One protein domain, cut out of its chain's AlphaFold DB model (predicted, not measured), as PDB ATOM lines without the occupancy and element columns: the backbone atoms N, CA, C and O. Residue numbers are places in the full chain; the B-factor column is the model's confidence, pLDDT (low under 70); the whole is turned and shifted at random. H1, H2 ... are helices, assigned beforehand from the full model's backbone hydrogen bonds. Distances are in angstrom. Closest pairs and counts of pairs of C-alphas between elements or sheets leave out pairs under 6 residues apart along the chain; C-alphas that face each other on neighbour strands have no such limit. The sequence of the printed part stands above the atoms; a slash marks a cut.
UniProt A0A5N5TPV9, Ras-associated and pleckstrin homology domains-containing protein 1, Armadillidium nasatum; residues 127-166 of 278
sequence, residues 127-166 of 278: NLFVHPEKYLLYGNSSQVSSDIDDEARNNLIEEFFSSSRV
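AT A GLANCE: This is residues 127 to 166 of the 278 residues of the protein "Ras-associated and pleckstrin homology domains-containing protein 1" of Armadillidium nasatum (UniProt A0A5N5TPV9). One longer helix, H3, forms the backbone of a small all-helix unit, and the two short helical turns H1 and H2 sit together over one side of it, H2 touching it and H1 close by. A wide loop, residues 137 to 149, leaves H2 and swings round to the beginning of H3, while the last four printed residues, 163 to 166, turn aside from the line of H3 at its other end. The printed part has 40 residues with three named helices, in the order H1, H2, H3 along the chain, and no named strand; the class is all helix, with 21 of the 40 printed residues in these helices. The whole is compact, with a radius of gyration of the C-alphas of 9.6 A, and its C-alphas span 25 by 21 by 16 A along their three main axes.

HOW THE PARTS SIT: The longest helix is H3, residues 150 to 162, with 13 residues. H2, residues 133 to 136, touches H3, with 4 pairs of C-alphas within 8 A. The closest C-alphas of this pair are those of Glu 133 and Arg 153, 7.3 A apart, and the two helix centres are 10.7 A apart. H1, residues 127 to 130, is close to H3 but not clearly touching it, with 1 pair of C-alphas within 8 A. That closest pair is Phe 129 and Ile 157, whose C-alphas are 7.3 A apart, and the centres of H1 and H3 are 11.1 A apart. H1 and H2 are also close but not clearly touching, with 2 pairs of C-alphas within 8 A; the closest C-alphas are those of Leu 128 and Tyr 135, 6.5 A apart, and the centres are 8.5 A apart. In H3 every pair of O of residue i and N of residue i+4 is within hydrogen-bond range. H1 and H2, with four residues each, are too short for such a pair; the one pair of O of residue i and N of residue i+3 is within range in H1 and is not within range in H2.

IN THESE COORDINATES: H3 runs from C-alpha 150 at (190.289, 148.851, 230.630) to C-alpha 162 at (182.844, 155.716, 215.435), and its first and last C-alphas are 18.3 A apart. H1 begins at Asn 127, the first printed residue, with its C-alpha at (178.235, 155.340, 233.958), and ends at Val 130; it measures 5.0 A from first to last C-alpha. H2 begins at Glu 133, with its C-alpha at (179.458, 146.574, 228.550), and ends at Leu 136, 5.5 A from first to last C-alpha.

THE WHOLE: The two C-alphas farthest apart in the domain are those of Asp 147 and Ser 164, at 25.8 A, while the first and last printed C-alphas, of Asn 127 and Val 166, are 16.9 A apart. The printed residues run from 127 to 166 without a gap, within a full chain of 278 residues. The link from H1 to H2 is tight, with 2 residues between them, and the link from H2 to H3 is long, with 13 residues. The C-alphas of that long stretch, residues 137 to 149, lie 6 to 13 A from the mean of all C-alphas. The mean pLDDT of the printed part is 82.2, and the ten residues 138 to 147, within the long link, are under 70. The helices have higher means: 94 for H1, 90 for H2 and 92 for H3.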
ATOM      1  N   ASN A 127     178.070 156.762 233.667       95.38
ATOM      2  CA  ASN A 127     178.235 155.340 233.958       95.38
ATOM      3  C   ASN A 127     178.492 154.494 232.704       95.38
ATOM      4  O   ASN A 127     179.160 153.473 232.803       95.38
ATOM      5  N   LEU A 128     178.031 154.955 231.538       94.12
ATOM      6  CA  LEU A 128     178.369 154.381 230.236       94.12
ATOM      7  C   LEU A 128     179.879 154.278 230.011       94.12
ATOM      8  O   LEU A 128     180.349 153.261 229.534       94.12
ATOM      9  N   PHE A 129     180.636 155.314 230.361       93.88
ATOM     10  CA  PHE A 129     182.079 155.349 230.123       93.88
ATOM     11  C   PHE A 129     182.864 154.553 231.171       93.88
ATOM     12  O   PHE A 129     184.020 154.216 230.955       93.88
ATOM     13  N   VAL A 130     182.234 154.238 232.306       93.31
ATOM     14  CA  VAL A 130     182.818 153.385 233.351       93.31
ATOM     15  C   VAL A 130     182.529 151.906 233.075       93.31
ATOM     16  O   VAL A 130     183.401 151.064 233.264       93.31
ATOM     17  N   HIS A 131     181.311 151.605 232.620       92.44
ATOM     18  CA  HIS A 131     180.793 150.255 232.388       92.44
ATOM     19  C   HIS A 131     180.102 150.140 231.017       92.44
ATOM     20  O   HIS A 131     178.888 149.897 230.965       92.44
ATOM     21  N   PRO A 132     180.816 150.357 229.897       92.62
ATOM     22  CA  PRO A 132     180.217 150.360 228.563       92.62
ATOM     23  C   PRO A 132     179.537 149.034 228.209       92.62
ATOM     24  O   PRO A 132     178.497 149.036 227.551       92.62
ATOM     25  N   GLU A 133     180.033 147.909 228.725       89.38
ATOM     26  CA  GLU A 133     179.458 146.574 228.550       89.38
ATOM     27  C   GLU A 133     177.994 146.476 228.993       89.38
ATOM     28  O   GLU A 133     177.204 145.755 228.384       89.38
ATOM     29  N   LYS A 134     177.590 147.250 230.010       88.94
ATOM     30  CA  LYS A 134     176.213 147.237 230.530       88.94
ATOM     31  C   LYS A 134     175.202 147.877 229.580       88.94
ATOM     32  O   LYS A 134     174.000 147.629 229.726       88.94
ATOM     33  N   TYR A 135     175.675 148.704 228.649       91.19
ATOM     34  CA  TYR A 135     174.841 149.555 227.798       91.19
ATOM     35  C   TYR A 135     175.022 149.272 226.304       91.19
ATOM     36  O   TYR A 135     174.046 149.330 225.562       91.19
ATOM     37  N   LEU A 136     176.245 148.969 225.862       89.69
ATOM     38  CA  LEU A 136     176.599 148.830 224.445       89.69
ATOM     39  C   LEU A 136     176.530 147.381 223.946       89.69
ATOM     40  O   LEU A 136     176.313 147.161 222.761       89.69
ATOM     41  N   LEU A 137     176.639 146.396 224.845       84.25
ATOM     42  CA  LEU A 137     176.508 144.965 224.522       84.25
ATOM     43  C   LEU A 137     175.108 144.413 224.836       84.25
ATOM     44  O   LEU A 137     174.912 143.206 225.010       84.25
ATOM     45  N   TYR A 138     174.115 145.299 224.942       69.38
ATOM     46  CA  TYR A 138     172.754 144.922 225.293       69.38
ATOM     47  C   TYR A 138     172.168 143.955 224.252       69.38
ATOM     48  O   TYR A 138     172.121 144.256 223.065       69.38
ATOM     49  N   GLY A 139     171.756 142.765 224.703       60.97
ATOM     50  CA  GLY A 139     171.279 141.676 223.843       60.97
ATOM     51  C   GLY A 139     172.286 140.543 223.612       60.97
ATOM     52  O   GLY A 139     171.868 139.454 223.218       60.97
ATOM     53  N   ASN A 140     173.572 140.737 223.933       60.34
ATOM     54  CA  ASN A 140     174.600 139.695 223.857       60.34
ATOM     55  C   ASN A 140     175.032 139.260 225.268       60.34
ATOM     56  O   ASN A 140     176.120 139.572 225.752       60.34
ATOM     57  N   SER A 141     174.131 138.560 225.968       54.72
ATOM     58  CA  SER A 141     174.272 138.207 227.392       54.72
ATOM     59  C   SER A 141     175.530 137.400 227.735       54.72
ATOM     60  O   SER A 141     175.923 137.373 228.896       54.72
ATOM     61  N   SER A 142     176.166 136.756 226.753       54.69
ATOM     62  CA  SER A 142     177.421 136.014 226.917       54.69
ATOM     63  C   SER A 142     178.654 136.909 227.110       54.69
ATOM     64  O   SER A 142     179.650 136.427 227.635       54.69
ATOM     65  N   GLN A 143     178.596 138.190 226.721       54.25
ATOM     66  CA  GLN A 143     179.714 139.143 226.844       54.25
ATOM     67  C   GLN A 143     179.551 140.139 228.004       54.25
ATOM     68  O   GLN A 143     180.502 140.818 228.372       54.25
ATOM     69  N   VAL A 144     178.360 140.225 228.608       58.16
ATOM     70  CA  VAL A 144     178.088 141.145 229.732       58.16
ATOM     71  C   VAL A 144     178.689 140.634 231.053       58.16
ATOM     72  O   VAL A 144     178.893 141.414 231.977       58.16
ATOM     73  N   SER A 145     178.974 139.329 231.163       56.75
ATOM     74  CA  SER A 145     179.474 138.693 232.391       56.75
ATOM     75  C   SER A 145     180.988 138.470 232.434       56.75
ATOM     76  O   SER A 145     181.469 137.894 233.407       56.75
ATOM     77  N   SER A 146     181.733 138.835 231.388       60.88
ATOM     78  CA  SER A 146     183.196 138.758 231.402       60.88
ATOM     79  C   SER A 146     183.773 140.034 232.001       60.88
ATOM     80  O   SER A 146     183.411 141.122 231.555       60.88
ATOM     81  N   ASP A 147     184.685 139.899 232.965       69.56
ATOM     82  CA  ASP A 147     185.530 141.005 233.420       69.56
ATOM     83  C   ASP A 147     186.366 141.490 232.227       69.56
ATOM     84  O   ASP A 147     187.399 140.910 231.895       69.56
ATOM     85  N   ILE A 148     185.871 142.512 231.527       81.19
ATOM     86  CA  ILE A 148     186.611 143.173 230.455       81.19
ATOM     87  C   ILE A 148     187.589 144.179 231.066       81.19
ATOM     88  O   ILE A 148     187.238 144.987 231.937       81.19
ATOM     89  N   ASP A 149     188.837 144.116 230.615       88.56
ATOM     90  CA  ASP A 149     189.878 145.048 231.038       88.56
ATOM     91  C   ASP A 149     189.617 146.482 230.529       88.56
ATOM     92  O   ASP A 149     188.664 146.760 229.791       88.56
ATOM     93  N   ASP A 150     190.428 147.436 230.998       89.94
ATOM     94  CA  ASP A 150     190.289 148.851 230.630       89.94
ATOM     95  C   ASP A 150     190.491 149.087 229.120       89.94
ATOM     96  O   ASP A 150     189.844 149.963 228.545       89.94
ATOM     97  N   GLU A 151     191.358 148.309 228.466       92.75
ATOM     98  CA  GLU A 151     191.645 148.442 227.034       92.75
ATOM     99  C   GLU A 151     190.440 148.003 226.196       92.75
ATOM    100  O   GLU A 151     189.979 148.745 225.328       92.75
ATOM    101  N   ALA A 152     189.847 146.853 226.521       90.75
ATOM    102  CA  ALA A 152     188.622 146.370 225.901       90.75
ATOM    103  C   ALA A 152     187.446 147.340 226.109       90.75
ATOM    104  O   ALA A 152     186.667 147.565 225.178       90.75
ATOM    105  N   ARG A 153     187.328 147.961 227.295       92.31
ATOM    106  CA  ARG A 153     186.311 148.997 227.557       92.31
ATOM    107  C   ARG A 153     186.489 150.220 226.661       92.31
ATOM    108  O   ARG A 153     185.506 150.689 226.088       92.31
ATOM    109  N   ASN A 154     187.717 150.709 226.506       93.38
ATOM    110  CA  ASN A 154     188.002 151.851 225.636       93.38
ATOM    111  C   ASN A 154     187.742 151.526 224.161       93.38
ATOM    112  O   ASN A 154     187.072 152.304 223.483       93.38
ATOM    113  N   ASN A 155     188.174 150.350 223.696       93.06
ATOM    114  CA  ASN A 155     187.936 149.893 222.327       93.06
ATOM    115  C   ASN A 155     186.435 149.783 222.021       93.06
ATOM    116  O   ASN A 155     185.987 150.223 220.967       93.06
ATOM    117  N   LEU A 156     185.639 149.264 222.964       91.75
ATOM    118  CA  LEU A 156     184.184 149.171 222.824       91.75
ATOM    119  C   LEU A 156     183.525 150.553 222.680       91.75
ATOM    120  O   LEU A 156     182.617 150.727 221.867       91.75
ATOM    121  N   ILE A 157     183.974 151.538 223.461       92.88
ATOM    122  CA  ILE A 157     183.487 152.921 223.371       92.88
ATOM    123  C   ILE A 157     183.861 153.517 222.008       92.88
ATOM    124  O   ILE A 157     182.995 154.055 221.317       92.88
ATOM    125  N   GLU A 158     185.129 153.405 221.607       93.00
ATOM    126  CA  GLU A 158     185.628 153.970 220.351       93.00
ATOM    127  C   GLU A 158     184.934 153.360 219.130       93.00
ATOM    128  O   GLU A 158     184.445 154.098 218.273       93.00
ATOM    129  N   GLU A 159     184.813 152.031 219.073       91.38
ATOM    130  CA  GLU A 159     184.119 151.327 217.992       91.38
ATOM    131  C   GLU A 159     182.659 151.784 217.892       91.38
ATOM    132  O   GLU A 159     182.166 152.120 216.808       91.38
ATOM    133  N   PHE A 160     181.969 151.841 219.034       91.12
ATOM    134  CA  PHE A 160     180.563 152.202 219.070       91.12
ATOM    135  C   PHE A 160     180.332 153.630 218.557       91.12
ATOM    136  O   PHE A 160     179.557 153.822 217.614       91.12
ATOM    137  N   PHE A 161     181.035 154.624 219.109       90.56
ATOM    138  CA  PHE A 161     180.845 156.026 218.723       90.56
ATOM    139  C   PHE A 161     181.406 156.357 217.333       90.56
ATOM    140  O   PHE A 161     180.886 157.256 216.673       90.56
ATOM    141  N   SER A 162     182.374 155.589 216.824       90.19
ATOM    142  CA  SER A 162     182.844 155.716 215.435       90.19
ATOM    143  C   SER A 162     181.817 155.219 214.412       90.19
ATOM    144  O   SER A 162     181.815 155.646 213.259       90.19
ATOM    145  N   SER A 163     180.922 154.315 214.816       82.25
ATOM    146  CA  SER A 163     179.978 153.659 213.908       82.25
ATOM    147  C   SER A 163     178.675 154.435 213.655       82.25
ATOM    148  O   SER A 163     177.878 154.006 212.822       82.25
ATOM    149  N   SER A 164     178.441 155.557 214.356       76.12
ATOM    150  CA  SER A 164     177.169 156.314 214.344       76.12
ATOM    151  C   SER A 164     175.923 155.436 214.577       76.12
ATOM    152  O   SER A 164     174.833 155.723 214.079       76.12
ATOM    153  N   ARG A 165     176.080 154.324 215.306       81.50
ATOM    154  CA  ARG A 165     174.991 153.394 215.629       81.50
ATOM    155  C   ARG A 165     174.295 153.820 216.914       81.50
ATOM    156  O   ARG A 165     174.912 154.356 217.823       81.50
ATOM    157  N   VAL A 166     173.007 153.510 217.013       80.38
ATOM    158  CA  VAL A 166     172.229 153.660 218.249       80.38
ATOM    159  C   VAL A 166     172.141 152.299 218.948       80.38
ATOM    160  O   VAL A 166     171.962 151.302 218.245       80.38
TER     161      VAL A 166